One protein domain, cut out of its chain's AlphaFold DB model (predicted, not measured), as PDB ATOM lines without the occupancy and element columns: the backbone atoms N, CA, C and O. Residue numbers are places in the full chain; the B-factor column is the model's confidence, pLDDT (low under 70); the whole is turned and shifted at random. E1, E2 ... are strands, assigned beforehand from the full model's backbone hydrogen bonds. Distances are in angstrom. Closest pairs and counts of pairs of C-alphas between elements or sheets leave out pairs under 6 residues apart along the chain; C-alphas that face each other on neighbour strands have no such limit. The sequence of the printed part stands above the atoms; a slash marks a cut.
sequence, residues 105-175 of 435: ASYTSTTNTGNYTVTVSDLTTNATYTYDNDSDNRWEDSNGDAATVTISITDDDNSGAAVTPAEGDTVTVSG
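Overview. This is residues 105 to 175 of the 435 residues of an uncharacterized protein of Lachnospiraceae bacterium (UniProt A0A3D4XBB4). With little regular structure, this is a small sandwich: the twisted sheet E1 E6 E3 E4 is partly covered on one face by the strand pair E2 E5, crossed at 67 degrees. The 71 printed residues include six named strands, E1 to E6, and no named helix; both sheets are antiparallel. The class is all strand, with 28 residues in named elements. The whole is compact, with a radius of gyration of the C-alphas of 11.5 A, and flat, 33 by 29 by 16 A.

Along the chain. E1 is residues 105 to 108, from (24.736, 3.242, 15.291); E6, 170 to 174, ends at (26.407, -2.550, 13.055). E3 is 127 to 132, 16.0 A; E4, 138 to 140; E2, 116 to 120, 12.8 A; E5, 151 to 155, 13.7 A.

Arrangement. Within hydrogen-bond range are N 106 and O 172 for E1 and E6, 2.9 A; N 129 and O 171 for E3 and E6, 2.8 A; N 130 and O 140 for the hairpin E3 and E4, 2.9 A; N 119 and O 152 for E2 and E5, 2.9 A. Between the sheets, the closest C-alphas of E1 and E2, Ala 105 and Val 118, are 5.9 A apart.

Size, cuts and confidence. The C-alphas farthest apart, Asn 143 and Ser 159, span 33.9 A. The printed part has no cut. The link E5 to E6 is long, 14 residues. No printed residue is under pLDDT 70.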
ATOM      1  N   ALA A 105      24.045   3.015  14.031       95.38
ATOM      2  CA  ALA A 105      24.736   3.242  15.291       95.38
ATOM      3  C   ALA A 105      23.787   3.056  16.481       95.38
ATOM      4  O   ALA A 105      22.648   3.517  16.454       95.38
ATOM      5  N   SER A 106      24.276   2.414  17.535       94.31
ATOM      6  CA  SER A 106      23.580   2.260  18.813       94.31
ATOM      7  C   SER A 106      24.513   2.606  19.963       94.31
ATOM      8  O   SER A 106      25.689   2.251  19.914       94.31
ATOM      9  N   TYR A 107      23.985   3.237  21.005       95.19
ATOM     10  CA  TYR A 107      24.730   3.605  22.205       95.19
ATOM     11  C   TYR A 107      24.251   2.780  23.396       95.19
ATOM     12  O   TYR A 107      23.051   2.580  23.577       95.19
ATOM     13  N   THR A 108      25.199   2.300  24.196       93.88
ATOM     14  CA  THR A 108      24.950   1.606  25.460       93.88
ATOM     15  C   THR A 108      25.639   2.378  26.572       93.88
ATOM     16  O   THR A 108      26.865   2.497  26.574       93.88
ATOM     17  N   SER A 109      24.848   2.878  27.521       91.62
ATOM     18  CA  SER A 109      25.366   3.528  28.721       91.62
ATOM     19  C   SER A 109      25.542   2.519  29.855       91.62
ATOM     20  O   SER A 109      24.713   1.633  30.062       91.62
ATOM     21  N   THR A 110      26.616   2.682  30.614       88.69
ATOM     22  CA  THR A 110      26.905   1.960  31.858       88.69
ATOM     23  C   THR A 110      26.154   2.541  33.057       88.69
ATOM     24  O   THR A 110      25.958   1.852  34.060       88.69
ATOM     25  N   THR A 111      25.719   3.803  32.967       85.19
ATOM     26  CA  THR A 111      25.165   4.567  34.095       85.19
ATOM     27  C   THR A 111      23.692   4.919  33.937       85.19
ATOM     28  O   THR A 111      23.030   5.183  34.941       85.19
ATOM     29  N   ASN A 112      23.157   4.892  32.715       77.62
ATOM     30  CA  ASN A 112      21.795   5.323  32.430       77.62
ATOM     31  C   ASN A 112      21.017   4.303  31.591       77.62
ATOM     32  O   ASN A 112      21.568   3.565  30.779       77.62
ATOM     33  N   THR A 113      19.697   4.298  31.774       77.56
ATOM     34  CA  THR A 113      18.749   3.579  30.918       77.56
ATOM     35  C   THR A 113      17.856   4.606  30.235       77.56
ATOM     36  O   THR A 113      17.133   5.317  30.932       77.56
ATOM     37  N   GLY A 114      17.890   4.682  28.907       82.50
ATOM     38  CA  GLY A 114      17.090   5.625  28.125       82.50
ATOM     39  C   GLY A 114      17.115   5.297  26.635       82.50
ATOM     40  O   GLY A 114      17.855   4.410  26.200       82.50
ATOM     41  N   ASN A 115      16.285   5.997  25.866       87.06
ATOM     42  CA  ASN A 115      16.315   5.965  24.408       87.06
ATOM     43  C   ASN A 115      17.277   7.033  23.889       87.06
ATOM     44  O   ASN A 115      17.165   8.206  24.243       87.06
ATOM     45  N   TYR A 116      18.210   6.628  23.032       91.50
ATOM     46  CA  TYR A 116      19.250   7.515  22.531       91.50
ATOM     47  C   TYR A 116      19.272   7.540  21.011       91.50
ATOM     48  O   TYR A 116      19.282   6.492  20.362       91.50
ATOM     49  N   THR A 117      19.405   8.740  20.459       91.44
ATOM     50  CA  THR A 117      19.786   8.932  19.064       91.44
ATOM     51  C   THR A 117      21.298   9.121  18.989       91.44
ATOM     52  O   THR A 117      21.875   9.960  19.682       91.44
ATOM     53  N   VAL A 118      21.950   8.335  18.133       94.38
ATOM     54  CA  VAL A 118      23.404   8.355  17.945       94.38
ATOM     55  C   VAL A 118      23.719   8.752  16.518       94.38
ATOM     56  O   VAL A 118      23.189   8.170  15.573       94.38
ATOM     57  N   THR A 119      24.616   9.717  16.354       93.00
ATOM     58  CA  THR A 119      25.178  10.071  15.051       93.00
ATOM     59  C   THR A 119      26.664   9.747  15.049       93.00
ATOM     60  O   THR A 119      27.397  10.164  15.943       93.00
ATOM     61  N   VAL A 120      27.103   9.012  14.029       93.69
ATOM     62  CA  VAL A 120      28.514   8.694  13.782       93.69
ATOM     63  C   VAL A 120      28.862   9.195  12.386       93.69
ATOM     64  O   VAL A 120      28.087   8.990  11.451       93.69
ATOM     65  N   SER A 121      29.997   9.881  12.231       93.06
ATOM     66  CA  SER A 121      30.392  10.473  10.942       93.06
ATOM     67  C   SER A 121      30.733   9.442   9.862       93.06
ATOM     68  O   SER A 121      30.659   9.768   8.680       93.06
ATOM     69  N   ASP A 122      31.106   8.224  10.258       88.88
ATOM     70  CA  ASP A 122      31.328   7.091   9.362       88.88
ATOM     71  C   ASP A 122      30.498   5.884   9.816       88.88
ATOM     72  O   ASP A 122      30.705   5.323  10.890       88.88
ATOM     73  N   LEU A 123      29.547   5.497   8.970       89.00
ATOM     74  CA  LEU A 123      28.707   4.314   9.149       89.00
ATOM     75  C   LEU A 123      29.068   3.206   8.152       89.00
ATOM     76  O   LEU A 123      28.323   2.245   8.008       89.00
ATOM     77  N   THR A 124      30.169   3.332   7.411       86.38
ATOM     78  CA  THR A 124      30.532   2.394   6.336       86.38
ATOM     79  C   THR A 124      31.294   1.165   6.828       86.38
ATOM     80  O   THR A 124      31.407   0.183   6.093       86.38
ATOM     81  N   THR A 125      31.749   1.179   8.083       87.38
ATOM     82  CA  THR A 125      32.499   0.087   8.710       87.38
ATOM     83  C   THR A 125      31.835  -0.327  10.020       87.38
ATOM     84  O   THR A 125      31.450   0.523  10.821       87.38
ATOM     85  N   ASN A 126      31.701  -1.638  10.256       91.62
ATOM     86  CA  ASN A 126      31.255  -2.134  11.558       91.62
ATOM     87  C   ASN A 126      32.371  -1.907  12.576       91.62
ATOM     88  O   ASN A 126      33.487  -2.389  12.383       91.62
ATOM     89  N   ALA A 127      32.063  -1.184  13.644       94.38
ATOM     90  CA  ALA A 127      33.030  -0.791  14.654       94.38
ATOM     91  C   ALA A 127      32.343  -0.644  16.010       94.38
ATOM     92  O   ALA A 127      31.162  -0.302  16.086       94.38
ATOM     93  N   THR A 128      33.106  -0.861  17.074       96.19
ATOM     94  CA  THR A 128      32.695  -0.541  18.438       96.19
ATOM     95  C   THR A 128      33.688   0.457  18.999       96.19
ATOM     96  O   THR A 128      34.895   0.230  18.936       96.19
ATOM     97  N   TYR A 129      33.153   1.546  19.533       96.56
ATOM     98  CA  TYR A 129      33.898   2.588  20.206       96.56
ATOM     99  C   TYR A 129      33.560   2.567  21.688       96.56
ATOM    100  O   TYR A 129      32.387   2.414  22.038       96.56
ATOM    101  N   THR A 130      34.563   2.746  22.537       96.25
ATOM    102  CA  THR A 130      34.409   2.804  23.996       96.25
ATOM    103  C   THR A 130      34.850   4.174  24.485       96.25
ATOM    104  O   THR A 130      35.836   4.706  23.986       96.25
ATOM    105  N   TYR A 131      34.103   4.787  25.396       96.50
ATOM    106  CA  TYR A 131      34.476   6.080  25.957       96.50
ATOM    107  C   TYR A 131      35.477   5.900  27.105       96.50
ATOM    108  O   TYR A 131      35.155   5.197  28.063       96.50
ATOM    109  N   ASP A 132      36.640   6.547  26.992       94.38
ATOM    110  CA  ASP A 132      37.692   6.630  28.015       94.38
ATOM    111  C   ASP A 132      37.722   8.058  28.597       94.38
ATOM    112  O   ASP A 132      37.985   9.045  27.895       94.38
ATOM    113  N   ASN A 133      37.434   8.175  29.893       90.75
ATOM    114  CA  ASN A 133      37.500   9.396  30.687       90.75
ATOM    115  C   ASN A 133      38.705   9.460  31.645       90.75
ATOM    116  O   ASN A 133      38.945  10.513  32.244       90.75
ATOM    117  N   ASP A 134      39.470   8.376  31.764       84.31
ATOM    118  CA  ASP A 134      40.662   8.274  32.601       84.31
ATOM    119  C   ASP A 134      41.871   8.941  31.923       84.31
ATOM    120  O   ASP A 134      42.712   9.549  32.599       84.31
ATOM    121  N   SER A 135      41.952   8.871  30.589       72.50
ATOM    122  CA  SER A 135      43.108   9.353  29.823       72.50
ATOM    123  C   SER A 135      42.920  10.776  29.279       72.50
ATOM    124  O   SER A 135      43.767  11.648  29.508       72.50
ATOM    125  N   ASP A 136      41.830  11.038  28.552       84.12
ATOM    126  CA  ASP A 136      41.634  12.302  27.822       84.12
ATOM    127  C   ASP A 136      40.189  12.602  27.369       84.12
ATOM    128  O   ASP A 136      39.977  13.510  26.557       84.12
ATOM    129  N   ASN A 137      39.180  11.944  27.957       92.06
ATOM    130  CA  ASN A 137      37.752  12.193  27.700       92.06
ATOM    131  C   ASN A 137      37.359  12.019  26.221       92.06
ATOM    132  O   ASN A 137      36.681  12.885  25.643       92.06
ATOM    133  N   ARG A 138      37.762  10.904  25.605       93.75
ATOM    134  CA  ARG A 138      37.555  10.624  24.177       93.75
ATOM    135  C   ARG A 138      36.910   9.262  23.930       93.75
ATOM    136  O   ARG A 138      36.858   8.402  24.795       93.75
ATOM    137  N   TRP A 139      36.450   9.065  22.699       96.25
ATOM    138  CA  TRP A 139      36.101   7.740  22.196       96.25
ATOM    139  C   TRP A 139      37.349   7.032  21.677       96.25
ATOM    140  O   TRP A 139      38.136   7.639  20.950       96.25
ATOM    141  N   GLU A 140      37.488   5.754  21.999       95.75
ATOM    142  CA  GLU A 140      38.558   4.877  21.532       95.75
ATOM    143  C   GLU A 140      37.995   3.740  20.682       95.75
ATOM    144  O   GLU A 140      36.868   3.292  20.897       95.75
ATOM    145  N   ASP A 141      38.758   3.292  19.689       94.75
ATOM    146  CA  ASP A 141      38.422   2.125  18.880       94.75
ATOM    147  C   ASP A 141      38.736   0.804  19.609       94.75
ATOM    148  O   ASP A 141      39.148   0.770  20.768       94.75
ATOM    149  N   SER A 142      38.551  -0.330  18.928       92.38
ATOM    150  CA  SER A 142      38.809  -1.651  19.516       92.38
ATOM    151  C   SER A 142      40.275  -1.913  19.884       92.38
ATOM    152  O   SER A 142      40.551  -2.896  20.572       92.38
ATOM    153  N   ASN A 143      41.210  -1.098  19.392       92.62
ATOM    154  CA  ASN A 143      42.635  -1.204  19.693       92.62
ATOM    155  C   ASN A 143      43.059  -0.287  20.852       92.62
ATOM    156  O   ASN A 143      44.210  -0.371  21.277       92.62
ATOM    157  N   GLY A 144      42.147   0.544  21.375       90.88
ATOM    158  CA  GLY A 144      42.453   1.579  22.368       90.88
ATOM    159  C   GLY A 144      43.066   2.839  21.747       90.88
ATOM    160  O   GLY A 144      43.673   3.648  22.446       90.88
ATOM    161  N   ASP A 145      42.966   3.003  20.424       93.50
ATOM    162  CA  ASP A 145      43.414   4.213  19.742       93.50
ATOM    163  C   ASP A 145      42.275   5.237  19.688       93.50
ATOM    164  O   ASP A 145      41.099   4.884  19.587       93.50
ATOM    165  N   ALA A 146      42.613   6.531  19.707       93.31
ATOM    166  CA  ALA A 146      41.627   7.603  19.579       93.31
ATOM    167  C   ALA A 146      40.775   7.428  18.309       93.31
ATOM    168  O   ALA A 146      41.305   7.376  17.194       93.31
ATOM    169  N   ALA A 147      39.451   7.407  18.468       92.44
ATOM    170  CA  ALA A 147      38.524   7.286  17.358       92.44
ATOM    171  C   ALA A 147      38.702   8.456  16.379       92.44
ATOM    172  O   ALA A 147      38.683   9.629  16.753       92.44
ATOM    173  N   THR A 148      38.839   8.140  15.094       93.19
ATOM    174  CA  THR A 148      38.974   9.138  14.019       93.19
ATOM    175  C   THR A 148      37.625   9.665  13.522       93.19
ATOM    176  O   THR A 148      37.575  10.575  12.693       93.19
ATOM    177  N   VAL A 149      36.529   9.100  14.032       91.19
ATOM    178  CA  VAL A 149      35.150   9.466  13.710       91.19
ATOM    179  C   VAL A 149      34.581  10.444  14.735       91.19
ATOM    180  O   VAL A 149      34.934  10.426  15.912       91.19
ATOM    181  N   THR A 150      33.633  11.268  14.303       93.38
ATOM    182  CA  THR A 150      32.846  12.110  15.207       93.38
ATOM    183  C   THR A 150      31.637  11.327  15.701       93.38
ATOM    184  O   THR A 150      30.862  10.826  14.885       93.38
ATOM    185  N   ILE A 151      31.453  11.268  17.022       94.94
ATOM    186  CA  ILE A 151      30.321  10.606  17.684       94.94
ATOM    187  C   ILE A 151      29.549  11.644  18.500       94.94
ATOM    188  O   ILE A 151      30.128  12.346  19.330       94.94
ATOM    189  N   SER A 152      28.238  11.732  18.282       93.38
ATOM    190  CA  SER A 152      27.324  12.524  19.108       93.38
ATOM    191  C   SER A 152      26.123  11.693  19.546       93.38
ATOM    192  O   SER A 152      25.610  10.865  18.792       93.38
ATOM    193  N   ILE A 153      25.689  11.912  20.787       94.56
ATOM    194  CA  ILE A 153      24.597  11.171  21.421       94.56
ATOM    195  C   ILE A 153      23.619  12.176  22.022       94.56
ATOM    196  O   ILE A 153      24.022  13.100  22.737       94.56
ATOM    197  N   THR A 154      22.334  11.981  21.746       93.50
ATOM    198  CA  THR A 154      21.243  12.740  22.357       93.50
ATOM    199  C   THR A 154      20.270  11.807  23.058       93.50
ATOM    200  O   THR A 154      19.998  10.713  22.571       93.50
ATOM    201  N   ASP A 155      19.753  12.248  24.200       91.38
ATOM    202  CA  ASP A 155      18.731  11.545  24.971       91.38
ATOM    203  C   ASP A 155      17.342  11.948  24.471       91.38
ATOM    204  O   ASP A 155      16.901  13.091  24.649       91.38
ATOM    205  N   ASP A 156      16.662  11.010  23.823       88.88
ATOM    206  CA  ASP A 156      15.352  11.236  23.221       88.88
ATOM    207  C   ASP A 156      14.263  11.379  24.292       88.88
ATOM    208  O   ASP A 156      13.298  12.126  24.102       88.88
ATOM    209  N   ASP A 157      14.449  10.744  25.453       88.75
ATOM    210  CA  ASP A 157      13.528  10.840  26.586       88.75
ATOM    211  C   ASP A 157      13.643  12.210  27.284       88.75
ATOM    212  O   ASP A 157      12.704  12.661  27.950       88.75
ATOM    213  N   ASN A 158      14.756  12.923  27.070       86.81
ATOM    214  CA  ASN A 158      15.015  14.259  27.601       86.81
ATOM    215  C   ASN A 158      15.078  15.348  26.513       86.81
ATOM    216  O   ASN A 158      15.929  16.240  26.536       86.81
ATOM    217  N   SER A 159      14.145  15.307  25.557       87.75
ATOM    218  CA  SER A 159      13.987  16.334  24.508       87.75
ATOM    219  C   SER A 159      15.227  16.541  23.619       87.75
ATOM    220  O   SER A 159      15.460  17.650  23.136       87.75
ATOM    221  N   GLY A 160      16.027  15.494  23.404       85.25
ATOM    222  CA  GLY A 160      17.233  15.550  22.577       85.25
ATOM    223  C   GLY A 160      18.409  16.257  23.255       85.25
ATOM    224  O   GLY A 160      19.279  16.795  22.569       85.25
ATOM    225  N   ALA A 161      18.435  16.308  24.591       89.69
ATOM    226  CA  ALA A 161      19.567  16.857  25.327       89.69
ATOM    227  C   ALA A 161      20.857  16.083  25.004       89.69
ATOM    228  O   ALA A 161      20.844  14.857  24.886       89.69
ATOM    229  N   ALA A 162      21.976  16.799  24.875       90.75
ATOM    230  CA  ALA A 162      23.276  16.177  24.655       90.75
ATOM    231  C   ALA A 162      23.665  15.308  25.859       90.75
ATOM    232  O   ALA A 162      23.605  15.761  27.005       90.75
ATOM    233  N   VAL A 163      24.084  14.073  25.590       91.75
ATOM    234  CA  VAL A 163      24.562  13.144  26.617       91.75
ATOM    235  C   VAL A 163      26.051  13.381  26.851       91.75
ATOM    236  O   VAL A 163      26.823  13.489  25.900       91.75
ATOM    237  N   THR A 164      26.458  13.463  28.120       91.62
ATOM    238  CA  THR A 164      27.874  13.374  28.511       91.62
ATOM    239  C   THR A 164      28.184  11.899  28.772       91.62
ATOM    240  O   THR A 164      27.611  11.358  29.720       91.62
ATOM    241  N   PRO A 165      29.008  11.235  27.945       92.94
ATOM    242  CA  PRO A 165      29.304   9.815  28.119       92.94
ATOM    243  C   PRO A 165      30.071   9.543  29.423       92.94
ATOM    244  O   PRO A 165      30.795  10.408  29.923       92.94
ATOM    245  N   ALA A 166      29.896   8.346  29.977       93.50
ATOM    246  CA  ALA A 166      30.615   7.838  31.142       93.50
ATOM    247  C   ALA A 166      31.683   6.810  30.737       93.50
ATOM    248  O   ALA A 166      31.614   6.236  29.650       93.50
ATOM    249  N   GLU A 167      32.657   6.580  31.623       94.75
ATOM    250  CA  GLU A 167      33.705   5.565  31.434       94.75
ATOM    251  C   GLU A 167      33.110   4.210  31.047       94.75
ATOM    252  O   GLU A 167      32.195   3.712  31.710       94.75
ATOM    253  N   GLY A 168      33.634   3.613  29.979       92.12
ATOM    254  CA  GLY A 168      33.195   2.307  29.497       92.12
ATOM    255  C   GLY A 168      31.855   2.304  28.756       92.12
ATOM    256  O   GLY A 168      31.392   1.231  28.358       92.12
ATOM    257  N   ASP A 169      31.218   3.459  28.542       96.12
ATOM    258  CA  ASP A 169      30.082   3.553  27.627       96.12
ATOM    259  C   ASP A 169      30.508   3.161  26.211       96.12
ATOM    260  O   ASP A 169      31.635   3.429  25.795       96.12
ATOM    261  N   THR A 170      29.602   2.557  25.440       96.31
ATOM    262  CA  THR A 170      29.936   2.077  24.092       96.31
ATOM    263  C   THR A 170      29.009   2.622  23.020       96.31
ATOM    264  O   THR A 170      27.799   2.735  23.210       96.31
ATOM    265  N   VAL A 171      29.574   2.909  21.849       96.25
ATOM    266  CA  VAL A 171      28.834   3.113  20.600       96.25
ATOM    267  C   VAL A 171      29.214   2.010  19.634       96.25
ATOM    268  O   VAL A 171      30.383   1.822  19.322       96.25
ATOM    269  N   THR A 172      28.225   1.283  19.128       95.25
ATOM    270  CA  THR A 172      28.430   0.230  18.133       95.25
ATOM    271  C   THR A 172      27.761   0.610  16.824       95.25
ATOM    272  O   THR A 172      26.559   0.864  16.791       95.25
ATOM    273  N   VAL A 173      28.537   0.614  15.745       95.19
ATOM    274  CA  VAL A 173      28.050   0.647  14.367       95.19
ATOM    275  C   VAL A 173      27.923  -0.794  13.888       95.19
ATOM    276  O   VAL A 173      28.902  -1.540  13.869       95.19
ATOM    277  N   SER A 174      26.711  -1.191  13.508       92.81
ATOM    278  CA  SER A 174      26.407  -2.550  13.055       92.81
ATOM    279  C   SER A 174      25.577  -2.554  11.773       92.81
ATOM    280  O   SER A 174      24.848  -1.607  11.484       92.81
ATOM    281  N   GLY A 175      25.691  -3.624  10.986       89.94
ATOM    282  CA  GLY A 175      24.961  -3.780   9.725       89.94
ATOM    283  C   GLY A 175      25.573  -3.035   8.535       89.94
ATOM    284  O   GLY A 175      24.999  -3.075   7.450       89.94
TER     285      GLY A 175